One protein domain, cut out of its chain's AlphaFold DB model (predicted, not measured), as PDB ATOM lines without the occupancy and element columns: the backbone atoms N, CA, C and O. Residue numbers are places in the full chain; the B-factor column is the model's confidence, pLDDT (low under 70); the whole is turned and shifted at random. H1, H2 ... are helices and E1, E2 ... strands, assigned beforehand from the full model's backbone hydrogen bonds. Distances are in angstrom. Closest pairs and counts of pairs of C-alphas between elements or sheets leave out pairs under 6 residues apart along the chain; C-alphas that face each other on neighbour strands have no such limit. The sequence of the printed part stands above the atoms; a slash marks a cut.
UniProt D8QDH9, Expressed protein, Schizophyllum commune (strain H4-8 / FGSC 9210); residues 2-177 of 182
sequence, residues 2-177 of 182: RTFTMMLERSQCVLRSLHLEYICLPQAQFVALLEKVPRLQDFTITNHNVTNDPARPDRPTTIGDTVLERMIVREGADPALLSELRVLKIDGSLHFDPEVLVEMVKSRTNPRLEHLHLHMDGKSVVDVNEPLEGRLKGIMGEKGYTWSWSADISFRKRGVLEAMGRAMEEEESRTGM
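AT A GLANCE: This is residues 2 to 177 of the 182 residues of the protein "Expressed protein" of Schizophyllum commune (strain H4-8 / FGSC 9210) (UniProt D8QDH9). The chain is wound in stacked turns, a short solenoid: the parallel strands E1 to E5 lie side by side as one wall, and H2, H3, H4 and H5 make a second row, with one helix between each strand and the next along the chain. H1 lies beyond the E1 end of the stack, while at the other end of the printed part residues 155 to 177, of which 155 to 175 belong to H6, stick out as a long arm that makes much of the length. The printed part has 176 residues with six named helices and five named strands, in the order H1 E1 H2 E2 H3 E3 H4 E4 H5 E5 H6, and its class is mixed, helices and strands. The sheet order is E1 E2 E3 E4 E5. The whole is loose, with a radius of gyration of the C-alphas of 20.6 A, and elongated, spanning 80 by 46 by 29 A.

IN THESE COORDINATES: The strands are E1, residues 17 to 21, from C-alpha 17 at (4.589, 24.566, 12.367); E2, residues 42 to 47; E3, residues 87 to 92; E4, residues 115 to 121, 19.9 A long; and E5, residues 145 to 150, 17.2 A long. The helices are H1, residues 2 to 11; H2, residues 27 to 35; H3, residues 65 to 71; H4, residues 98 to 109, 16.3 A long; H5, residues 130 to 140, 15.2 A long; and H6, residues 154 to 175, 32.2 A long, ending at C-alpha 175 at (-10.856, 17.293, 66.942).

HOW THE PARTS SIT: E1 and E5 are the edge strands. N 20 and O 44 of E1 and E2 are 2.8 A apart, N 45 and O 89 of E2 and E3 2.9 A, N 90 and O 117 of E3 and E4 2.9 A, and N 148 and O 118 of E5 and E4 2.9 A, each within hydrogen-bond range. Four strand-helix-strand units, two parallel neighbour strands with a helix between, each have a right-handed crossover: E1, H2, E2; E2, H3, E3; E3, H4, E4; and E4, H5, E5. H5 is on the sheet, and the two make two layers; the C-alphas of Lys 137 and Tyr 145 are the closest of H5 and E5, at 5.8 A. H4 only grazes the sheet, with residues 105 to 109. H4 and H5 touch, closest at the C-alphas of Lys 106 and Ile 139, 6.3 A, the same way at a shallow tilt of 16 degrees. H3 touches residues 100 to 104 of H4, closest at the C-alphas of Met 71 and Met 104, 6.3 A. H2 and H3 are close but not clearly touching, with the C-alphas of Val 31 and Val 67 7.1 A apart. H1 and H2 are only just apart, at 8.1 A, and H6 touches no helix. In all six helices every O i to N i+4 pair is within hydrogen-bond range.

THE WHOLE: The C-alphas farthest apart are those of Gly 76 and Met 177, 80.6 A. Residues 51 to 58 and 155 to 177 stand free; the body without them spans 47 by 41 by 23 A. The links E2 to H3, 17 residues, and H3 to E3, 15 residues, are long. The printed part has no cut. Its mean pLDDT is 83.5, with values under 70 at residues 2, 49 to 61, 111, 151 to 164 and 171 to 177.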
ATOM      1  N   ARG A   2     -14.126  21.809  12.534       68.06
ATOM      2  CA  ARG A   2     -14.676  22.734  11.505       68.06
ATOM      3  C   ARG A   2     -14.110  24.165  11.545       68.06
ATOM      4  O   ARG A   2     -13.770  24.703  10.500       68.06
ATOM      5  N   THR A   3     -13.939  24.750  12.731       78.75
ATOM      6  CA  THR A   3     -13.412  26.118  12.885       78.75
ATOM      7  C   THR A   3     -11.960  26.264  12.417       78.75
ATOM      8  O   THR A   3     -11.616  27.276  11.819       78.75
ATOM      9  N   PHE A   4     -11.115  25.250  12.640       78.19
ATOM     10  CA  PHE A   4      -9.704  25.277  12.241       78.19
ATOM     11  C   PHE A   4      -9.554  25.207  10.720       78.19
ATOM     12  O   PHE A   4      -8.842  26.012  10.129       78.19
ATOM     13  N   THR A   5     -10.290  24.303  10.072       75.38
ATOM     14  CA  THR A   5     -10.284  24.188   8.608       75.38
ATOM     15  C   THR A   5     -10.808  25.463   7.950       75.38
ATOM     16  O   THR A   5     -10.160  25.985   7.051       75.38
ATOM     17  N   MET A   6     -11.906  26.033   8.463       82.62
ATOM     18  CA  MET A   6     -12.415  27.322   7.975       82.62
ATOM     19  C   MET A   6     -11.405  28.459   8.170       82.62
ATOM     20  O   MET A   6     -11.312  29.345   7.326       82.62
ATOM     21  N   MET A   7     -10.650  28.459   9.270       85.50
ATOM     22  CA  MET A   7      -9.605  29.453   9.516       85.50
ATOM     23  C   MET A   7      -8.452  29.312   8.514       85.50
ATOM     24  O   MET A   7      -8.049  30.318   7.930       85.50
ATOM     25  N   LEU A   8      -7.976  28.093   8.241       84.25
ATOM     26  CA  LEU A   8      -6.945  27.845   7.226       84.25
ATOM     27  C   LEU A   8      -7.405  28.271   5.827       84.25
ATOM     28  O   LEU A   8      -6.693  28.988   5.131       84.25
ATOM     29  N   GLU A   9      -8.622  27.891   5.441       85.50
ATOM     30  CA  GLU A   9      -9.188  28.219   4.130       85.50
ATOM     31  C   GLU A   9      -9.376  29.733   3.945       85.50
ATOM     32  O   GLU A   9      -9.043  30.274   2.892       85.50
ATOM     33  N   ARG A  10      -9.863  30.441   4.973       88.19
ATOM     34  CA  ARG A  10     -10.101  31.893   4.898       88.19
ATOM     35  C   ARG A  10      -8.827  32.721   4.987       88.19
ATOM     36  O   ARG A  10      -8.775  33.795   4.400       88.19
ATOM     37  N   SER A  11      -7.837  32.260   5.747       86.38
ATOM     38  CA  SER A  11      -6.596  33.008   5.965       86.38
ATOM     39  C   SER A  11      -5.617  32.904   4.796       86.38
ATOM     40  O   SER A  11      -4.725  33.741   4.695       86.38
ATOM     41  N   GLN A  12      -5.766  31.896   3.923       85.19
ATOM     42  CA  GLN A  12      -4.808  31.571   2.854       85.19
ATOM     43  C   GLN A  12      -3.365  31.388   3.364       85.19
ATOM     44  O   GLN A  12      -2.401  31.460   2.600       85.19
ATOM     45  N   CYS A  13      -3.198  31.146   4.666       87.56
ATOM     46  CA  CYS A  13      -1.894  30.971   5.275       87.56
ATOM     47  C   CYS A  13      -1.358  29.561   5.012       87.56
ATOM     48  O   CYS A  13      -2.087  28.571   5.039       87.56
ATOM     49  N   VAL A  14      -0.041  29.464   4.826       89.56
ATOM     50  CA  VAL A  14       0.662  28.180   4.792       89.56
ATOM     51  C   VAL A  14       1.131  27.860   6.204       89.56
ATOM     52  O   VAL A  14       2.050  28.500   6.716       89.56
ATOM     53  N   LEU A  15       0.510  26.867   6.837       94.56
ATOM     54  CA  LEU A  15       0.939  26.414   8.153       94.56
ATOM     55  C   LEU A  15       2.267  25.654   8.039       94.56
ATOM     56  O   LEU A  15       2.342  24.619   7.380       94.56
ATOM     57  N   ARG A  16       3.314  26.190   8.674       96.12
ATOM     58  CA  ARG A  16       4.661  25.597   8.687       96.12
ATOM     59  C   ARG A  16       4.945  24.789   9.943       96.12
ATOM     60  O   ARG A  16       5.608  23.766   9.847       96.12
ATOM     61  N   SER A  17       4.402  25.220  11.078       97.06
ATOM     62  CA  SER A  17       4.589  24.566  12.367       97.06
ATOM     63  C   SER A  17       3.244  24.301  13.028       97.06
ATOM     64  O   SER A  17       2.359  25.160  13.009       97.06
ATOM     65  N   LEU A  18       3.081  23.102  13.583       95.88
ATOM     66  CA  LEU A  18       1.879  22.678  14.283       95.88
ATOM     67  C   LEU A  18       2.293  21.878  15.511       95.88
ATOM     68  O   LEU A  18       2.930  20.830  15.403       95.88
ATOM     69  N   HIS A  19       1.897  22.389  16.671       95.62
ATOM     70  CA  HIS A  19       2.031  21.714  17.949       95.62
ATOM     71  C   HIS A  19       0.637  21.297  18.412       95.62
ATOM     72  O   HIS A  19      -0.253  22.137  18.546       95.62
ATOM     73  N   LEU A  20       0.451  20.003  18.636       92.94
ATOM     74  CA  LEU A  20      -0.790  19.416  19.119       92.94
ATOM     75  C   LEU A  20      -0.564  18.829  20.511       92.94
ATOM     76  O   LEU A  20       0.172  17.860  20.658       92.94
ATOM     77  N   GLU A  21      -1.221  19.398  21.515       90.69
ATOM     78  CA  GLU A  21      -1.126  18.965  22.912       90.69
ATOM     79  C   GLU A  21      -2.509  18.522  23.414       90.69
ATOM     80  O   GLU A  21      -3.527  19.098  23.021       90.69
ATOM     81  N   TYR A  22      -2.561  17.490  24.263       80.94
ATOM     82  CA  TYR A  22      -3.802  16.949  24.854       80.94
ATOM     83  C   TYR A  22      -4.873  16.537  23.833       80.94
ATOM     84  O   TYR A  22      -6.081  16.670  24.059       80.94
ATOM     85  N   ILE A  23      -4.446  16.022  22.681       79.06
ATOM     86  CA  ILE A  23      -5.362  15.703  21.592       79.06
ATOM     87  C   ILE A  23      -5.975  14.318  21.781       79.06
ATOM     88  O   ILE A  23      -5.292  13.303  21.765       79.06
ATOM     89  N   CYS A  24      -7.303  14.290  21.894       76.81
ATOM     90  CA  CYS A  24      -8.122  13.077  21.882       76.81
ATOM     91  C   CYS A  24      -8.929  13.002  20.577       76.81
ATOM     92  O   CYS A  24     -10.160  13.051  20.591       76.81
ATOM     93  N   LEU A  25      -8.243  12.949  19.432       81.81
ATOM     94  CA  LEU A  25      -8.898  12.780  18.134       81.81
ATOM     95  C   LEU A  25      -8.885  11.304  17.729       81.81
ATOM     96  O   LEU A  25      -7.834  10.672  17.799       81.81
ATOM     97  N   PRO A  26     -10.009  10.756  17.233       84.19
ATOM     98  CA  PRO A  26      -9.977   9.491  16.516       84.19
ATOM     99  C   PRO A  26      -8.973   9.568  15.365       84.19
ATOM    100  O   PRO A  26      -8.909  10.587  14.671       84.19
ATOM    101  N   GLN A  27      -8.248   8.480  15.115       85.81
ATOM    102  CA  GLN A  27      -7.182   8.431  14.112       85.81
ATOM    103  C   GLN A  27      -7.629   8.945  12.733       85.81
ATOM    104  O   GLN A  27      -6.924   9.731  12.113       85.81
ATOM    105  N   ALA A  28      -8.843   8.605  12.286       88.56
ATOM    106  CA  ALA A  28      -9.397   9.110  11.027       88.56
ATOM    107  C   ALA A  28      -9.536  10.647  10.995       88.56
ATOM    108  O   ALA A  28      -9.246  11.278   9.981       88.56
ATOM    109  N   GLN A  29      -9.946  11.270  12.106       89.38
ATOM    110  CA  GLN A  29     -10.048  12.731  12.202       89.38
ATOM    111  C   GLN A  29      -8.671  13.385  12.274       89.38
ATOM    112  O   GLN A  29      -8.470  14.455  11.705       89.38
ATOM    113  N   PHE A  30      -7.733  12.743  12.965       90.88
ATOM    114  CA  PHE A  30      -6.352  13.192  13.031       90.88
ATOM    115  C   PHE A  30      -5.678  13.155  11.653       90.88
ATOM    116  O   PHE A  30      -5.095  14.140  11.216       90.88
ATOM    117  N   VAL A  31      -5.847  12.065  10.911       92.50
ATOM    118  CA  VAL A  31      -5.376  11.948   9.529       92.50
ATOM    119  C   VAL A  31      -6.003  13.024   8.640       92.50
ATOM    120  O   VAL A  31      -5.280  13.737   7.948       92.50
ATOM    121  N   ALA A  32      -7.324  13.218   8.720       91.94
ATOM    122  CA  ALA A  32      -8.012  14.265   7.965       91.94
ATOM    123  C   ALA A  32      -7.518  15.681   8.320       91.94
ATOM    124  O   ALA A  32      -7.519  16.566   7.467       91.94
ATOM    125  N   LEU A  33      -7.088  15.917   9.566       92.06
ATOM    126  CA  LEU A  33      -6.449  17.171   9.969       92.06
ATOM    127  C   LEU A  33      -5.109  17.356   9.247       92.06
ATOM    128  O   LEU A  33      -4.879  18.419   8.673       92.06
ATOM    129  N   LEU A  34      -4.249  16.334   9.248       93.94
ATOM    130  CA  LEU A  34      -2.926  16.398   8.618       93.94
ATOM    131  C   LEU A  34      -3.006  16.563   7.091       93.94
ATOM    132  O   LEU A  34      -2.205  17.294   6.513       93.94
ATOM    133  N   GLU A  35      -4.010  15.970   6.439       93.44
ATOM    134  CA  GLU A  35      -4.278  16.156   5.003       93.44
ATOM    135  C   GLU A  35      -4.580  17.618   4.633       93.44
ATOM    136  O   GLU A  35      -4.341  18.037   3.501       93.44
ATOM    137  N   LYS A  36      -5.084  18.424   5.578       91.88
ATOM    138  CA  LYS A  36      -5.349  19.856   5.363       91.88
ATOM    139  C   LYS A  36      -4.108  20.733   5.511       91.88
ATOM    140  O   LYS A  36      -4.163  21.907   5.154       91.88
ATOM    141  N   VAL A  37      -2.999  20.188   6.011       94.19
ATOM    142  CA  VAL A  37      -1.744  20.920   6.245       94.19
ATOM    143  C   VAL A  37      -0.544  20.218   5.585       94.19
ATOM    144  O   VAL A  37       0.453  19.928   6.240       94.19
ATOM    145  N   PRO A  38      -0.573  19.961   4.263       92.69
ATOM    146  CA  PRO A  38       0.445  19.140   3.593       92.69
ATOM    147  C   PRO A  38       1.852  19.766   3.563       92.69
ATOM    148  O   PRO A  38       2.838  19.048   3.385       92.69
ATOM    149  N   ARG A  39       1.944  21.093   3.741       93.75
ATOM    150  CA  ARG A  39       3.188  21.892   3.713       93.75
ATOM    151  C   ARG A  39       3.829  22.107   5.087       93.75
ATOM    152  O   ARG A  39       4.691  22.982   5.246       93.75
ATOM    153  N   LEU A  40       3.364  21.356   6.079       96.50
ATOM    154  CA  LEU A  40       3.890  21.403   7.428       96.50
ATOM    155  C   LEU A  40       5.343  20.917   7.439       96.50
ATOM    156  O   LEU A  40       5.643  19.850   6.909       96.50
ATOM    157  N   GLN A  41       6.225  21.712   8.039       97.31
ATOM    158  CA  GLN A  41       7.656  21.433   8.162       97.31
ATOM    159  C   GLN A  41       8.010  20.961   9.567       97.31
ATOM    160  O   GLN A  41       8.810  20.040   9.708       97.31
ATOM    161  N   ASP A  42       7.367  21.536  10.582       98.12
ATOM    162  CA  ASP A  42       7.582  21.198  11.981       98.12
ATOM    163  C   ASP A  42       6.292  20.655  12.583       98.12
ATOM    164  O   ASP A  42       5.289  21.366  12.703       98.12
ATOM    165  N   PHE A  43       6.317  19.391  12.983       97.38
ATOM    166  CA  PHE A  43       5.184  18.756  13.628       97.38
ATOM    167  C   PHE A  43       5.574  18.241  15.002       97.38
ATOM    168  O   PHE A  43       6.502  17.445  15.145       97.38
ATOM    169  N   THR A  44       4.865  18.713  16.021       96.56
ATOM    170  CA  THR A  44       4.977  18.210  17.387       96.56
ATOM    171  C   THR A  44       3.623  17.701  17.829       96.56
ATOM    172  O   THR A  44       2.619  18.405  17.706       96.56
ATOM    173  N   ILE A  45       3.599  16.482  18.349       93.75
ATOM    174  CA  ILE A  45       2.420  15.919  18.983       93.75
ATOM    175  C   ILE A  45       2.780  15.375  20.351       93.75
ATOM    176  O   ILE A  45       3.714  14.590  20.487       93.75
ATOM    177  N   THR A  46       1.982  15.769  21.329       91.00
ATOM    178  CA  THR A  46       2.109  15.346  22.712       91.00
ATOM    179  C   THR A  46       0.849  14.596  23.114       91.00
ATOM    180  O   THR A  46      -0.205  15.173  23.409       91.00
ATOM    181  N   ASN A  47       0.957  13.271  23.085       80.88
ATOM    182  CA  ASN A  47      -0.069  12.328  23.494       80.88
ATOM    183  C   ASN A  47       0.035  12.089  24.999       80.88
ATOM    184  O   ASN A  47       0.492  11.046  25.461       80.88
ATOM    185  N   HIS A  48      -0.440  13.050  25.783       71.25
ATOM    186  CA  HIS A  48      -0.714  12.770  27.181       71.25
ATOM    187  C   HIS A  48      -1.909  11.824  27.265       71.25
ATOM    188  O   HIS A  48      -2.972  12.091  26.705       71.25
ATOM    189  N   ASN A  49      -1.735  10.708  27.965       60.94
ATOM    190  CA  ASN A  49      -2.806   9.762  28.241       60.94
ATOM    191  C   ASN A  49      -3.853  10.454  29.142       60.94
ATOM    192  O   ASN A  49      -3.754  10.411  30.367       60.94
ATOM    193  N   VAL A  50      -4.834  11.143  28.539       53.94
ATOM    194  CA  VAL A  50      -5.800  11.996  29.265       53.94
ATOM    195  C   VAL A  50      -6.661  11.197  30.244       53.94
ATOM    196  O   VAL A  50      -7.236  11.775  31.154       53.94
ATOM    197  N   THR A  51      -6.704   9.868  30.162       49.50
ATOM    198  CA  THR A  51      -7.378   9.075  31.194       49.50
ATOM    199  C   THR A  51      -6.718   7.711  31.341       49.50
ATOM    200  O   THR A  51      -6.718   6.914  30.409       49.50
ATOM    201  N   ASN A  52      -6.202   7.428  32.541       48.78
ATOM    202  CA  ASN A  52      -6.118   6.075  33.096       48.78
ATOM    203  C   ASN A  52      -7.548   5.531  33.248       48.78
ATOM    204  O   ASN A  52      -8.006   5.352  34.370       48.78
ATOM    205  N   ASP A  53      -8.302   5.390  32.159       53.56
ATOM    206  CA  ASP A  53      -9.596   4.726  32.203       53.56
ATOM    207  C   ASP A  53      -9.336   3.227  32.012       53.56
ATOM    208  O   ASP A  53      -9.137   2.787  30.874       53.56
ATOM    209  N   PRO A  54      -9.290   2.427  33.096       51.72
ATOM    210  CA  PRO A  54      -9.062   0.990  32.999       51.72
ATOM    211  C   PRO A  54     -10.160   0.279  32.194       51.72
ATOM    212  O   PRO A  54      -9.971  -0.871  31.809       51.72
ATOM    213  N   ALA A  55     -11.291   0.941  31.910       54.47
ATOM    214  CA  ALA A  55     -12.359   0.387  31.088       54.47
ATOM    215  C   ALA A  55     -12.075   0.456  29.576       54.47
ATOM    216  O   ALA A  55     -12.834  -0.121  28.796       54.47
ATOM    217  N   ARG A  56     -11.027   1.169  29.131       54.09
ATOM    218  CA  ARG A  56     -10.658   1.280  27.707       54.09
ATOM    219  C   ARG A  56      -9.138   1.205  27.507       54.09
ATOM    220  O   ARG A  56      -8.545   2.206  27.098       54.09
ATOM    221  N   PRO A  57      -8.523   0.035  27.763       54.00
ATOM    222  CA  PRO A  57      -7.087  -0.175  27.558       54.00
ATOM    223  C   PRO A  57      -6.651   0.018  26.095       54.00
ATOM    224  O   PRO A  57      -5.498   0.345  25.846       54.00
ATOM    225  N   ASP A  58      -7.580  -0.087  25.141       54.28
ATOM    226  CA  ASP A  58      -7.269  -0.158  23.710       54.28
ATOM    227  C   ASP A  58      -7.440   1.170  22.961       54.28
ATOM    228  O   ASP A  58      -7.817   1.169  21.788       54.28
ATOM    229  N   ARG A  59      -7.246   2.338  23.594       58.44
ATOM    230  CA  ARG A  59      -7.282   3.583  22.804       58.44
ATOM    231  C   ARG A  59      -6.036   3.640  21.914       58.44
ATOM    232  O   ARG A  59      -4.943   3.798  22.454       58.44
ATOM    233  N   PRO A  60      -6.178   3.557  20.575       59.31
ATOM    234  CA  PRO A  60      -5.034   3.660  19.687       59.31
ATOM    235  C   PRO A  60      -4.399   5.038  19.855       59.31
ATOM    236  O   PRO A  60      -5.096   6.052  19.983       59.31
ATOM    237  N   THR A  61      -3.072   5.073  19.863       69.19
ATOM    238  CA  THR A  61      -2.321   6.323  19.854       69.19
ATOM    239  C   THR A  61      -2.657   7.135  18.618       69.19
ATOM    240  O   THR A  61      -2.920   6.606  17.538       69.19
ATOM    241  N   THR A  62      -2.602   8.457  18.757       79.62
ATOM    242  CA  THR A  62      -2.844   9.364  17.633       79.62
ATOM    243  C   THR A  62      -1.828   9.141  16.501       79.62
ATOM    244  O   THR A  62      -2.183   9.241  15.327       79.62
ATOM    245  N   ILE A  63      -0.584   8.780  16.848       85.06
ATOM    246  CA  ILE A  63       0.434   8.277  15.915       85.06
ATOM    247  C   ILE A  63       0.598   6.772  16.143       85.06
ATOM    248  O   ILE A  63       1.197   6.363  17.137       85.06
ATOM    249  N   GLY A  64       0.062   5.975  15.226       88.81
ATOM    250  CA  GLY A  64       0.302   4.534  15.121       88.81
ATOM    251  C   GLY A  64       0.753   4.165  13.706       88.81
ATOM    252  O   GLY A  64       0.895   5.053  12.855       88.81
ATOM    253  N   ASP A  65       0.911   2.871  13.434       91.75
ATOM    254  CA  ASP A  65       1.471   2.350  12.174       91.75
ATOM    255  C   ASP A  65       0.785   2.912  10.935       91.75
ATOM    256  O   ASP A  65       1.449   3.415  10.039       91.75
ATOM    257  N   THR A  66      -0.548   2.978  10.919       92.25
ATOM    258  CA  THR A  66      -1.291   3.510   9.764       92.25
ATOM    259  C   THR A  66      -0.945   4.970   9.451       92.25
ATOM    260  O   THR A  66      -0.992   5.386   8.295       92.25
ATOM    261  N   VAL A  67      -0.619   5.790  10.459       94.25
ATOM    262  CA  VAL A  67      -0.183   7.173  10.206       94.25
ATOM    263  C   VAL A  67       1.242   7.177   9.664       94.25
ATOM    264  O   VAL A  67       1.506   7.870   8.682       94.25
ATOM    265  N   LEU A  68       2.135   6.392  10.272       95.25
ATOM    266  CA  LEU A  68       3.529   6.286   9.843       95.25
ATOM    267  C   LEU A  68       3.635   5.763   8.408       95.25
ATOM    268  O   LEU A  68       4.316   6.381   7.595       95.25
ATOM    269  N   GLU A  69       2.884   4.721   8.056       95.75
ATOM    270  CA  GLU A  69       2.796   4.159   6.705       95.75
ATOM    271  C   GLU A  69       2.391   5.200   5.660       95.75
ATOM    272  O   GLU A  69       2.919   5.223   4.550       95.75
ATOM    273  N   ARG A  70       1.471   6.104   6.010       95.44
ATOM    274  CA  ARG A  70       1.050   7.196   5.122       95.44
ATOM    275  C   ARG A  70       2.086   8.313   4.997       95.44
ATOM    276  O   ARG A  70       1.971   9.149   4.100       95.44
ATOM    277  N   MET A  71       3.073   8.349   5.885       95.12
ATOM    278  CA  MET A  71       4.215   9.253   5.809       95.12
ATOM    279  C   MET A  71       5.390   8.652   5.022       95.12
ATOM    280  O   MET A  71       6.316   9.405   4.718       95.12
ATOM    281  N   ILE A  72       5.352   7.358   4.677       95.12
ATOM    282  CA  ILE A  72       6.378   6.675   3.871       95.12
ATOM    283  C   ILE A  72       6.322   7.161   2.420       95.12
ATOM    284  O   ILE A  72       5.254   7.262   1.813       95.12
ATOM    285  N   VAL A  73       7.495   7.430   1.852       92.94
ATOM    286  CA  VAL A  73       7.678   7.705   0.420       92.94
ATOM    287  C   VAL A  73       7.702   6.373  -0.327       92.94
ATOM    288  O   VAL A  73       8.575   5.540  -0.078       92.94
ATOM    289  N   ARG A  74       6.761   6.164  -1.254       90.75
ATOM    290  CA  ARG A  74       6.680   4.950  -2.083       90.75
ATOM    291  C   ARG A  74       6.912   5.301  -3.545       90.75
ATOM    292  O   ARG A  74       6.350   6.271  -4.040       90.75
ATOM    293  N   GLU A  75       7.744   4.513  -4.225       85.00
ATOM    294  CA  GLU A  75       7.900   4.541  -5.692       85.00
ATOM    295  C   GLU A  75       8.227   5.929  -6.289       85.00
ATOM    296  O   GLU A  75       7.848   6.247  -7.412       85.00
ATOM    297  N   GLY A  76       8.945   6.776  -5.541       78.75
ATOM    298  CA  GLY A  76       9.319   8.126  -5.985       78.75
ATOM    299  C   GLY A  76       8.193   9.167  -5.923       78.75
ATOM    300  O   GLY A  76       8.398  10.292  -6.374       78.75
ATOM    301  N   ALA A  77       7.030   8.823  -5.361       86.94
ATOM    302  CA  ALA A  77       5.934   9.751  -5.114       86.94
ATOM    303  C   ALA A  77       6.069  10.453  -3.753       86.94
ATOM    304  O   ALA A  77       6.589   9.879  -2.795       86.94
ATOM    305  N   ASP A  78       5.541  11.676  -3.649       89.50
ATOM    306  CA  ASP A  78       5.432  12.375  -2.365       89.50
ATOM    307  C   ASP A  78       4.573  11.566  -1.372       89.50
ATOM    308  O   ASP A  78       3.583  10.937  -1.766       89.50
ATOM    309  N   PRO A  79       4.908  11.583  -0.071       92.94
ATOM    310  CA  PRO A  79       4.158  10.829   0.919       92.94
ATOM    311  C   PRO A  79       2.767  11.444   1.107       92.94
ATOM    312  O   PRO A  79       2.591  12.665   1.062       92.94
ATOM    313  N   ALA A  80       1.773  10.593   1.372       93.81
ATOM    314  CA  ALA A  80       0.374  11.006   1.479       93.81
ATOM    315  C   ALA A  80       0.118  11.984   2.637       93.81
ATOM    316  O   ALA A  80      -0.858  12.733   2.604       93.81
ATOM    317  N   LEU A  81       0.968  11.964   3.669       95.25
ATOM    318  CA  LEU A  81       0.927  12.892   4.791       95.25
ATOM    319  C   LEU A  81       2.248  13.652   4.947       95.25
ATOM    320  O   LEU A  81       3.346  13.088   4.907       95.25
ATOM    321  N   LEU A  82       2.098  14.955   5.206       94.69
ATOM    322  CA  LEU A  82       3.169  15.866   5.608       94.69
ATOM    323  C   LEU A  82       4.359  15.863   4.636       94.69
ATOM    324  O   LEU A  82       5.495  15.720   5.059       94.69
ATOM    325  N   SER A  83       4.127  16.000   3.329       93.56
ATOM    326  CA  SER A  83       5.162  15.933   2.272       93.56
ATOM    327  C   SER A  83       6.392  16.841   2.461       93.56
ATOM    328  O   SER A  83       7.479  16.539   1.964       93.56
ATOM    329  N   GLU A  84       6.256  17.936   3.209       95.62
ATOM    330  CA  GLU A  84       7.341  18.887   3.485       95.62
ATOM    331  C   GLU A  84       7.939  18.752   4.897       95.62
ATOM    332  O   GLU A  84       8.700  19.623   5.312       95.62
ATOM    333  N   LEU A  85       7.630  17.679   5.637       96.81
ATOM    334  CA  LEU A  85       8.082  17.517   7.020       96.81
ATOM    335  C   LEU A  85       9.607  17.424   7.127       96.81
ATOM    336  O   LEU A  85      10.223  16.560   6.497       96.81
ATOM    337  N   ARG A  86      10.166  18.272   7.991       97.38
ATOM    338  CA  ARG A  86      11.588  18.354   8.343       97.38
ATOM    339  C   ARG A  86      11.836  17.956   9.792       97.38
ATOM    340  O   ARG A  86      12.836  17.303  10.074       97.38
ATOM    341  N   VAL A  87      10.917  18.303  10.690       98.00
ATOM    342  CA  VAL A  87      11.014  18.020  12.124       98.00
ATOM    343  C   VAL A  87       9.773  17.273  12.589       98.00
ATOM    344  O   VAL A  87       8.658  17.782  12.476       98.00
ATOM    345  N   LEU A  88       9.977  16.088  13.158       97.44
ATOM    346  CA  LEU A  88       8.942  15.298  13.811       97.44
ATOM    347  C   LEU A  88       9.286  15.118  15.287       97.44
ATOM    348  O   LEU A  88      10.330  14.562  15.623       97.44
ATOM    349  N   LYS A  89       8.393  15.565  16.170       97.00
ATOM    350  CA  LYS A  89       8.483  15.317  17.609       97.00
ATOM    351  C   LYS A  89       7.238  14.580  18.073       97.00
ATOM    352  O   LYS A  89       6.126  15.068  17.866       97.00
ATOM    353  N   ILE A  90       7.432  13.418  18.679       94.12
ATOM    354  CA  ILE A  90       6.353  12.600  19.229       94.12
ATOM    355  C   ILE A  90       6.639  12.416  20.710       94.12
ATOM    356  O   ILE A  90       7.666  11.850  21.076       94.12
ATOM    357  N   ASP A  91       5.737  12.916  21.537       91.81
ATOM    358  CA  ASP A  91       5.788  12.831  22.990       91.81
ATOM    359  C   ASP A  91       4.591  12.015  23.496       91.81
ATOM    360  O   ASP A  91       3.472  12.163  22.994       91.81
ATOM    361  N   GLY A  92       4.831  11.119  24.452       87.75
ATOM    362  CA  GLY A  92       3.811  10.398  25.204       87.75
ATOM    363  C   GLY A  92       3.928   8.885  25.081       87.75
ATOM    364  O   GLY A  92       5.010   8.340  24.872       87.75
ATOM    365  N   SER A  93       2.796   8.192  25.224       84.81
ATOM    366  CA  SER A  93       2.757   6.730  25.132       84.81
ATOM    367  C   SER A  93       2.820   6.291  23.666       84.81
ATOM    368  O   SER A  93       1.854   6.476  22.928       84.81
ATOM    369  N   LEU A  94       3.934   5.709  23.224       86.75
ATOM    370  CA  LEU A  94       4.134   5.304  21.825       86.75
ATOM    371  C   LEU A  94       3.662   3.863  21.576       86.75
ATOM    372  O   LEU A  94       4.040   2.955  22.315       86.75
ATOM    373  N   HIS A  95       2.847   3.661  20.533       86.94
ATOM    374  CA  HIS A  95       2.291   2.358  20.138       86.94
ATOM    375  C   HIS A  95       2.364   2.200  18.610       86.94
ATOM    376  O   HIS A  95       1.394   2.440  17.891       86.94
ATOM    377  N   PHE A  96       3.546   1.859  18.112       89.06
ATOM    378  CA  PHE A  96       3.791   1.558  16.704       89.06
ATOM    379  C   PHE A  96       4.905   0.515  16.587       89.06
ATOM    380  O   PHE A  96       5.690   0.334  17.517       89.06
ATOM    381  N   ASP A  97       4.986  -0.157  15.451       92.56
ATOM    382  CA  ASP A  97       6.077  -1.054  15.109       92.56
ATOM    383  C   ASP A  97       7.370  -0.244  14.855       92.56
ATOM    384  O   ASP A  97       7.396   0.651  13.994       92.56
ATOM    385  N   PRO A  98       8.469  -0.531  15.583       93.38
ATOM    386  CA  PRO A  98       9.774   0.071  15.329       93.38
ATOM    387  C   PRO A  98      10.240  -0.028  13.871       93.38
ATOM    388  O   PRO A  98      10.899   0.888  13.375       93.38
ATOM    389  N   GLU A  99       9.907  -1.111  13.168       95.56
ATOM    390  CA  GLU A  99      10.290  -1.305  11.770       95.56
ATOM    391  C   GLU A  99       9.579  -0.319  10.841       95.56
ATOM    392  O   GLU A  99      10.218   0.271   9.967       95.56
ATOM    393  N   VAL A 100       8.295  -0.048  11.091       96.00
ATOM    394  CA  VAL A 100       7.512   0.940  10.334       96.00
ATOM    395  C   VAL A 100       8.074   2.348  10.545       96.00
ATOM    396  O   VAL A 100       8.195   3.124   9.592       96.00
ATOM    397  N   LEU A 101       8.488   2.682  11.775       96.31
ATOM    398  CA  LEU A 101       9.177   3.946  12.050       96.31
ATOM    399  C   LEU A 101      10.485   4.048  11.254       96.31
ATOM    400  O   LEU A 101      10.742   5.078  10.628       96.31
ATOM    401  N   VAL A 102      11.313   3.000  11.272       96.69
ATOM    402  CA  VAL A 102      12.600   2.991  10.562       96.69
ATOM    403  C   VAL A 102      12.399   3.124   9.054       96.69
ATOM    404  O   VAL A 102      13.127   3.885   8.413       96.69
ATOM    405  N   GLU A 103      11.415   2.433   8.480       96.19
ATOM    406  CA  GLU A 103      11.073   2.551   7.061       96.19
ATOM    407  C   GLU A 103      10.643   3.980   6.708       96.19
ATOM    408  O   GLU A 103      11.167   4.576   5.761       96.19
ATOM    409  N   MET A 104       9.760   4.572   7.518       96.38
ATOM    410  CA  MET A 104       9.325   5.960   7.363       96.38
ATOM    411  C   MET A 104      10.509   6.922   7.400       96.38
ATOM    412  O   MET A 104      10.673   7.706   6.464       96.38
ATOM    413  N   VAL A 105      11.383   6.814   8.399       96.31
ATOM    414  CA  VAL A 105      12.575   7.662   8.520       96.31
ATOM    415  C   VAL A 105      13.490   7.491   7.309       96.31
ATOM    416  O   VAL A 105      13.797   8.471   6.630       96.31
ATOM    417  N   LYS A 106      13.853   6.249   6.966       95.06
ATOM    418  CA  LYS A 106      14.723   5.934   5.824       95.06
ATOM    419  C   LYS A 106      14.193   6.506   4.514       95.06
ATOM    420  O   LYS A 106      14.968   7.056   3.736       95.06
ATOM    421  N   SER A 107      12.887   6.402   4.281       94.56
ATOM    422  CA  SER A 107      12.249   6.902   3.059       94.56
ATOM    423  C   SER A 107      12.258   8.434   2.950       94.56
ATOM    424  O   SER A 107      12.082   8.973   1.859       94.56
ATOM    425  N   ARG A 108      12.484   9.153   4.061       93.25
ATOM    426  CA  ARG A 108      12.348  10.615   4.137       93.25
ATOM    427  C   ARG A 108      13.637  11.372   4.427       93.25
ATOM    428  O   ARG A 108      13.701  12.555   4.091       93.25
ATOM    429  N   THR A 109      14.644  10.750   5.040       86.75
ATOM    430  CA  THR A 109      15.920  11.412   5.377       86.75
ATOM    431  C   THR A 109      16.663  11.918   4.141       86.75
ATOM    432  O   THR A 109      17.368  12.918   4.204       86.75
ATOM    433  N   ASN A 110      16.436  11.297   2.983       79.50
ATOM    434  CA  ASN A 110      16.826  11.843   1.692       79.50
ATOM    435  C   ASN A 110      15.558  11.954   0.820       79.50
ATOM    436  O   ASN A 110      15.188  10.954   0.207       79.50
ATOM    437  N   PRO A 111      14.836  13.098   0.836       69.88
ATOM    438  CA  PRO A 111      15.462  14.424   0.779       69.88
ATOM    439  C   PRO A 111      15.174  15.425   1.920       69.88
ATOM    440  O   PRO A 111      15.619  16.563   1.787       69.88
ATOM    441  N   ARG A 112      14.384  15.125   2.969       86.06
ATOM    442  CA  ARG A 112      13.783  16.212   3.790       86.06
ATOM    443  C   ARG A 112      13.748  16.057   5.307       86.06
ATOM    444  O   ARG A 112      13.762  17.082   5.980       86.06
ATOM    445  N   LEU A 113      13.640  14.850   5.862       95.50
ATOM    446  CA  LEU A 113      13.512  14.705   7.316       95.50
ATOM    447  C   LEU A 113      14.871  14.930   7.989       95.50
ATOM    448  O   LEU A 113      15.778  14.114   7.849       95.50
ATOM    449  N   GLU A 114      14.980  16.027   8.731       96.44
ATOM    450  CA  GLU A 114      16.211  16.488   9.379       96.44
ATOM    451  C   GLU A 114      16.268  16.080  10.850       96.44
ATOM    452  O   GLU A 114      17.335  15.729  11.351       96.44
ATOM    453  N   HIS A 115      15.124  16.108  11.541       97.56
ATOM    454  CA  HIS A 115      15.058  15.859  12.976       97.56
ATOM    455  C   HIS A 115      13.893  14.944  13.359       97.56
ATOM    456  O   HIS A 115      12.736  15.207  13.023       97.56
ATOM    457  N   LEU A 116      14.208  13.909  14.134       97.19
ATOM    458  CA  LEU A 116      13.265  13.041  14.824       97.19
ATOM    459  C   LEU A 116      13.541  13.102  16.329       97.19
ATOM    460  O   LEU A 116      14.661  12.850  16.780       97.19
ATOM    461  N   HIS A 117      12.504  13.420  17.098       96.88
ATOM    462  CA  HIS A 117      12.534  13.372  18.552       96.88
ATOM    463  C   HIS A 117      11.432  12.458  19.081       96.88
ATOM    464  O   HIS A 117      10.254  12.692  18.802       96.88
ATOM    465  N   LEU A 118      11.816  11.453  19.864       94.81
ATOM    466  CA  LEU A 118      10.887  10.571  20.567       94.81
ATOM    467  C   LEU A 118      10.993  10.810  22.074       94.81
ATOM    468  O   LEU A 118      12.042  10.575  22.671       94.81
ATOM    469  N   HIS A 119       9.915  11.267  22.695       92.69
ATOM    470  CA  HIS A 119       9.798  11.334  24.146       92.69
ATOM    471  C   HIS A 119       8.796  10.279  24.604       92.69
ATOM    472  O   HIS A 119       7.616  10.355  24.276       92.69
ATOM    473  N   MET A 120       9.275   9.273  25.327       89.12
ATOM    474  CA  MET A 120       8.460   8.144  25.769       89.12
ATOM    475  C   MET A 120       8.098   8.285  27.239       89.12
ATOM    476  O   MET A 120       8.960   8.568  28.076       89.12
ATOM    477  N   ASP A 121       6.840   8.009  27.563       86.25
ATOM    478  CA  ASP A 121       6.416   7.792  28.944       86.25
ATOM    479  C   ASP A 121       6.481   6.304  29.340       86.25
ATOM    480  O   ASP A 121       6.711   5.418  28.510       86.25
ATOM    481  N   GLY A 122       6.245   6.018  30.624       80.12
ATOM    482  CA  GLY A 122       6.249   4.661  31.181       80.12
ATOM    483  C   GLY A 122       5.164   3.711  30.653       80.12
ATOM    484  O   GLY A 122       5.101   2.575  31.112       80.12
ATOM    485  N   LYS A 123       4.306   4.150  29.726       79.56
ATOM    486  CA  LYS A 123       3.261   3.335  29.087       79.56
ATOM    487  C   LYS A 123       3.528   3.091  27.605       79.56
ATOM    488  O   LYS A 123       2.676   2.533  26.919       79.56
ATOM    489  N   SER A 124       4.668   3.544  27.095       80.75
ATOM    490  CA  SER A 124       5.072   3.256  25.723       80.75
ATOM    491  C   SER A 124       5.318   1.757  25.561       80.75
ATOM    492  O   SER A 124       6.005   1.148  26.376       80.75
ATOM    493  N   VAL A 125       4.751   1.173  24.507       80.19
ATOM    494  CA  VAL A 125       4.992  -0.231  24.128       80.19
ATOM    495  C   VAL A 125       6.244  -0.345  23.256       80.19
ATOM    496  O   VAL A 125       6.863  -1.402  23.179       80.19
ATOM    497  N   VAL A 126       6.636   0.759  22.614       81.06
ATOM    498  CA  VAL A 126       7.869   0.849  21.834       81.06
ATOM    499  C   VAL A 126       9.074   0.767  22.766       81.06
ATOM    500  O   VAL A 126       9.302   1.662  23.578       81.06
ATOM    501  N   ASP A 127       9.865  -0.289  22.600       82.00
ATOM    502  CA  ASP A 127      11.170  -0.424  23.234       82.00
ATOM    503  C   ASP A 127      12.243   0.211  22.339       82.00
ATOM    504  O   ASP A 127      12.648  -0.354  21.318       82.00
ATOM    505  N   VAL A 128      12.691   1.420  22.694       81.69
ATOM    506  CA  VAL A 128      13.874   2.028  22.069       81.69
ATOM    507  C   VAL A 128      15.111   1.429  22.720       81.69
ATOM    508  O   VAL A 128      15.689   1.978  23.655       81.69
ATOM    509  N   ASN A 129      15.501   0.270  22.205       87.62
ATOM    510  CA  ASN A 129      16.732  -0.409  22.576       87.62
ATOM    511  C   ASN A 129      17.931   0.078  21.741       87.62
ATOM    512  O   ASN A 129      17.780   0.759  20.722       87.62
ATOM    513  N   GLU A 130      19.141  -0.302  22.168       87.56
ATOM    514  CA  GLU A 130      20.391   0.053  21.478       87.56
ATOM    515  C   GLU A 130      20.380  -0.301  19.973       87.56
ATOM    516  O   GLU A 130      20.814   0.534  19.174       87.56
ATOM    517  N   PRO A 131      19.850  -1.467  19.532       92.56
ATOM    518  CA  PRO A 131      19.703  -1.760  18.106       92.56
ATOM    519  C   PRO A 131      18.853  -0.743  17.336       92.56
ATOM    520  O   PRO A 131      19.273  -0.284  16.271       92.56
ATOM    521  N   LEU A 132      17.669  -0.379  17.843       93.38
ATOM    522  CA  LEU A 132      16.787   0.578  17.171       93.38
ATOM    523  C   LEU A 132      17.423   1.969  17.112       93.38
ATOM    524  O   LEU A 132      17.434   2.603  16.053       93.38
ATOM    525  N   GLU A 133      17.999   2.420  18.226       94.94
ATOM    526  CA  GLU A 133      18.735   3.681  18.283       94.94
ATOM    527  C   GLU A 133      19.881   3.701  17.264       94.94
ATOM    528  O   GLU A 133      19.991   4.651  16.487       94.94
ATOM    529  N   GLY A 134      20.693   2.642  17.215       94.56
ATOM    530  CA  GLY A 134      21.800   2.522  16.268       94.56
ATOM    531  C   GLY A 134      21.341   2.604  14.809       94.56
ATOM    532  O   GLY A 134      21.986   3.266  13.995       94.56
ATOM    533  N   ARG A 135      20.190   2.004  14.471       96.44
ATOM    534  CA  ARG A 135      19.599   2.082  13.122       96.44
ATOM    535  C   ARG A 135      19.136   3.495  12.784       96.44
ATOM    536  O   ARG A 135      19.473   4.000  11.714       96.44
ATOM    537  N   LEU A 136      18.402   4.149  13.684       96.19
ATOM    538  CA  LEU A 136      17.898   5.509  13.464       96.19
ATOM    539  C   LEU A 136      19.044   6.526  13.368       96.19
ATOM    540  O   LEU A 136      19.044   7.361  12.461       96.19
ATOM    541  N   LYS A 137      20.071   6.405  14.218       95.94
ATOM    542  CA  LYS A 137      21.301   7.208  14.131       95.94
ATOM    543  C   LYS A 137      22.102   6.921  12.869       95.94
ATOM    544  O   LYS A 137      22.618   7.854  12.264       95.94
ATOM    545  N   GLY A 138      22.174   5.665  12.435       96.06
ATOM    546  CA  GLY A 138      22.821   5.295  11.176       96.06
ATOM    547  C   GLY A 138      22.156   5.927   9.950       96.06
ATOM    548  O   GLY A 138      22.834   6.205   8.965       96.06
ATOM    549  N   ILE A 139      20.845   6.192  10.015       95.94
ATOM    550  CA  ILE A 139      20.088   6.839   8.938       95.94
ATOM    551  C   ILE A 139      20.182   8.370   9.027       95.94
ATOM    552  O   ILE A 139      20.503   9.013   8.031       95.94
ATOM    553  N   MET A 140      19.896   8.959  10.193       95.38
ATOM    554  CA  MET A 140      19.740  10.417  10.362       95.38
ATOM    555  C   MET A 140      21.001  11.143  10.855       95.38
ATOM    556  O   MET A 140      21.058  12.373  10.837       95.38
ATOM    557  N   GLY A 141      22.004  10.406  11.328       94.12
ATOM    558  CA  GLY A 141      23.149  10.933  12.066       94.12
ATOM    559  C   GLY A 141      22.841  11.226  13.542       94.12
ATOM    560  O   GLY A 141      21.692  11.401  13.947       94.12
ATOM    561  N   GLU A 142      23.899  11.348  14.349       91.94
ATOM    562  CA  GLU A 142      23.825  11.566  15.811       91.94
ATOM    563  C   GLU A 142      23.012  12.804  16.226       91.94
ATOM    564  O   GLU A 142      22.443  12.845  17.310       91.94
ATOM    565  N   LYS A 143      22.960  13.836  15.373       90.81
ATOM    566  CA  LYS A 143      22.205  15.077  15.635       90.81
ATOM    567  C   LYS A 143      20.782  15.051  15.072       90.81
ATOM    568  O   LYS A 143      19.974  15.909  15.429       90.81
ATOM    569  N   GLY A 144      20.494  14.121  14.161       93.44
ATOM    570  CA  GLY A 144      19.199  14.010  13.497       93.44
ATOM    571  C   GLY A 144      18.186  13.211  14.311       93.44
ATOM    572  O   GLY A 144      16.994  13.484  14.235       93.44
ATOM    573  N   TYR A 145      18.650  12.279  15.144       95.88
ATOM    574  CA  TYR A 145      17.799  11.485  16.024       95.88
ATOM    575  C   TYR A 145      18.133  11.727  17.493       95.88
ATOM    576  O   TYR A 145      19.283  11.632  17.911       95.88
ATOM    577  N   THR A 146      17.102  12.004  18.289       95.38
ATOM    578  CA  THR A 146      17.205  12.068  19.747       95.38
ATOM    579  C   THR A 146      16.009  11.374  20.370       95.38
ATOM    580  O   THR A 146      14.900  11.420  19.836       95.38
ATOM    581  N   TRP A 147      16.218  10.767  21.528       93.94
ATOM    582  CA  TRP A 147      15.126  10.234  22.318       93.94
ATOM    583  C   TRP A 147      15.336  10.539  23.793       93.94
ATOM    584  O   TRP A 147      16.444  10.834  24.241       93.94
ATOM    585  N   SER A 148      14.242  10.531  24.538       92.50
ATOM    586  CA  SER A 148      14.266  10.667  25.985       92.50
ATOM    587  C   SER A 148      13.133   9.864  26.600       92.50
ATOM    588  O   SER A 148      12.127   9.575  25.951       92.50
ATOM    589  N   TRP A 149      13.323   9.486  27.856       88.25
ATOM    590  CA  TRP A 149      12.345   8.738  28.622       88.25
ATOM    591  C   TRP A 149      11.996   9.505  29.888       88.25
ATOM    592  O   TRP A 149      12.883  10.004  30.587       88.25
ATOM    593  N   SER A 150      10.703   9.602  30.181       83.00
ATOM    594  CA  SER A 150      10.199  10.167  31.425       83.00
ATOM    595  C   SER A 150       9.614   9.055  32.281       83.00
ATOM    596  O   SER A 150       8.602   8.438  31.937       83.00
ATOM    597  N   ALA A 151      10.256   8.812  33.427       68.25
ATOM    598  CA  ALA A 151       9.651   8.027  34.489       68.25
ATOM    599  C   ALA A 151       8.363   8.736  34.919       68.25
ATOM    600  O   ALA A 151       8.404   9.870  35.398       68.25
ATOM    601  N   ASP A 152       7.231   8.068  34.719       60.91
ATOM    602  CA  ASP A 152       5.896   8.601  34.963       60.91
ATOM    603  C   ASP A 152       5.816   9.281  36.354       60.91
ATOM    604  O   ASP A 152       5.843   8.636  37.408       60.91
ATOM    605  N   ILE A 153       5.739  10.620  36.372       51.38
ATOM    606  CA  ILE A 153       5.685  11.443  37.598       51.38
ATOM    607  C   ILE A 153       4.378  11.168  38.379       51.38
ATOM    608  O   ILE A 153       4.231  11.574  39.539       51.38
ATOM    609  N   SER A 154       3.428  10.425  37.795       52.97
ATOM    610  CA  SER A 154       2.168  10.055  38.443       52.97
ATOM    611  C   SER A 154       2.339   9.218  39.721       52.97
ATOM    612  O   SER A 154       1.441   9.249  40.567       52.97
ATOM    613  N   PHE A 155       3.488   8.567  39.953       47.62
ATOM    614  CA  PHE A 155       3.753   7.905  41.239       47.62
ATOM    615  C   PHE A 155       3.973   8.887  42.399       47.62
ATOM    616  O   PHE A 155       3.520   8.625  43.514       47.62
ATOM    617  N   ARG A 156       4.587  10.058  42.166       47.31
ATOM    618  CA  ARG A 156       4.801  11.043  43.245       47.31
ATOM    619  C   ARG A 156       3.518  11.766  43.642       47.31
ATOM    620  O   ARG A 156       3.317  12.012  44.826       47.31
ATOM    621  N   LYS A 157       2.621  12.068  42.698       49.38
ATOM    622  CA  LYS A 157       1.338  12.714  43.038       49.38
ATOM    623  C   LYS A 157       0.390  11.782  43.792       49.38
ATOM    624  O   LYS A 157      -0.327  12.267  44.659       49.38
ATOM    625  N   ARG A 158       0.413  10.471  43.521       50.00
ATOM    626  CA  ARG A 158      -0.433   9.504  44.240       50.00
ATOM    627  C   ARG A 158       0.002   9.339  45.696       50.00
ATOM    628  O   ARG A 158      -0.838   9.436  46.577       50.00
ATOM    629  N   GLY A 159       1.310   9.231  45.950       56.00
ATOM    630  CA  GLY A 159       1.841   9.209  47.317       56.00
ATOM    631  C   GLY A 159       1.545  10.494  48.098       56.00
ATOM    632  O   GLY A 159       1.201  10.428  49.271       56.00
ATOM    633  N   VAL A 160       1.613  11.660  47.445       58.75
ATOM    634  CA  VAL A 160       1.281  12.949  48.081       58.75
ATOM    635  C   VAL A 160      -0.222  13.083  48.353       58.75
ATOM    636  O   VAL A 160      -0.591  13.503  49.442       58.75
ATOM    637  N   LEU A 161      -1.094  12.686  47.422       57.12
ATOM    638  CA  LEU A 161      -2.551  12.725  47.620       57.12
ATOM    639  C   LEU A 161      -3.028  11.714  48.676       57.12
ATOM    640  O   LEU A 161      -3.881  12.054  49.489       57.12
ATOM    641  N   GLU A 162      -2.455  10.508  48.723       62.28
ATOM    642  CA  GLU A 162      -2.753   9.519  49.770       62.28
ATOM    643  C   GLU A 162      -2.204   9.926  51.146       62.28
ATOM    644  O   GLU A 162      -2.832   9.641  52.165       62.28
ATOM    645  N   ALA A 163      -1.045  10.592  51.195       68.88
ATOM    646  CA  ALA A 163      -0.504  11.143  52.436       68.88
ATOM    647  C   ALA A 163      -1.342  12.325  52.944       68.88
ATOM    648  O   ALA A 163      -1.596  12.416  54.141       68.88
ATOM    649  N   MET A 164      -1.819  13.194  52.045       69.25
ATOM    650  CA  MET A 164      -2.733  14.283  52.404       69.25
ATOM    651  C   MET A 164      -4.094  13.755  52.867       69.25
ATOM    652  O   MET A 164      -4.616  14.264  53.851       69.25
ATOM    653  N   GLY A 165      -4.637  12.713  52.225       73.38
ATOM    654  CA  GLY A 165      -5.879  12.065  52.665       73.38
ATOM    655  C   GLY A 165      -5.774  11.480  54.077       73.38
ATOM    656  O   GLY A 165      -6.618  11.766  54.917       73.38
ATOM    657  N   ARG A 166      -4.688  10.747  54.373       73.44
ATOM    658  CA  ARG A 166      -4.446  10.186  55.717       73.44
ATOM    659  C   ARG A 166      -4.227  11.253  56.790       73.44
ATOM    660  O   ARG A 166      -4.742  11.111  57.891       73.44
ATOM    661  N   ALA A 167      -3.504  12.326  56.470       73.00
ATOM    662  CA  ALA A 167      -3.298  13.430  57.408       73.00
ATOM    663  C   ALA A 167      -4.618  14.137  57.770       73.00
ATOM    664  O   ALA A 167      -4.802  14.539  58.916       73.00
ATOM    665  N   MET A 168      -5.549  14.248  56.818       73.62
ATOM    666  CA  MET A 168      -6.852  14.880  57.041       73.62
ATOM    667  C   MET A 168      -7.775  14.020  57.924       73.62
ATOM    668  O   MET A 168      -8.414  14.548  58.829       73.62
ATOM    669  N   GLU A 169      -7.790  12.696  57.724       73.94
ATOM    670  CA  GLU A 169      -8.551  11.756  58.571       73.94
ATOM    671  C   GLU A 169      -8.018  11.697  60.019       73.94
ATOM    672  O   GLU A 169      -8.790  11.574  60.978       73.94
ATOM    673  N   GLU A 170      -6.699  11.822  60.208       72.69
ATOM    674  CA  GLU A 170      -6.087  11.900  61.541       72.69
ATOM    675  C   GLU A 170      -6.421  13.217  62.267       72.69
ATOM    676  O   GLU A 170      -6.578  13.223  63.492       72.69
ATOM    677  N   GLU A 171      -6.575  14.328  61.541       69.50
ATOM    678  CA  GLU A 171      -6.903  15.638  62.117       69.50
ATOM    679  C   GLU A 171      -8.386  15.747  62.530       69.50
ATOM    680  O   GLU A 171      -8.686  16.271  63.611       69.50
ATOM    681  N   GLU A 172      -9.306  15.153  61.760       65.81
ATOM    682  CA  GLU A 172     -10.727  15.018  62.136       65.81
ATOM    683  C   GLU A 172     -10.920  14.099  63.354       65.81
ATOM    684  O   GLU A 172     -11.678  14.417  64.275       65.81
ATOM    685  N   SER A 173     -10.164  12.997  63.436       68.75
ATOM    686  CA  SER A 173     -10.205  12.090  64.595       68.75
ATOM    687  C   SER A 173      -9.711  12.755  65.887       68.75
ATOM    688  O   SER A 173     -10.133  12.392  66.986       68.75
ATOM    689  N   ARG A 174      -8.823  13.750  65.775       64.50
ATOM    690  CA  ARG A 174      -8.237  14.461  66.921       64.50
ATOM    691  C   ARG A 174      -9.108  15.610  67.432       64.50
ATOM    692  O   ARG A 174      -9.014  15.961  68.606       64.50
ATOM    693  N   THR A 175      -9.957  16.184  66.583       63.56
ATOM    694  CA  THR A 175     -10.856  17.293  66.942       63.56
ATOM    695  C   THR A 175     -12.207  16.822  67.493       63.56
ATOM    696  O   THR A 175     -12.808  17.539  68.290       63.56
ATOM    697  N   GLY A 176     -12.639  15.593  67.192       59.25
ATOM    698  CA  GLY A 176     -13.891  15.013  67.702       59.25
ATOM    699  C   GLY A 176     -13.897  14.549  69.171       59.25
ATOM    700  O   GLY A 176     -14.940  14.125  69.658       59.25
ATOM    701  N   MET A 177     -12.774  14.613  69.901       58.28
ATOM    702  CA  MET A 177     -12.684  14.145  71.302       58.28
ATOM    703  C   MET A 177     -12.812  15.248  72.374       58.28
ATOM    704  O   MET A 177     -12.666  14.956  73.560       58.28
TER     705      MET A 177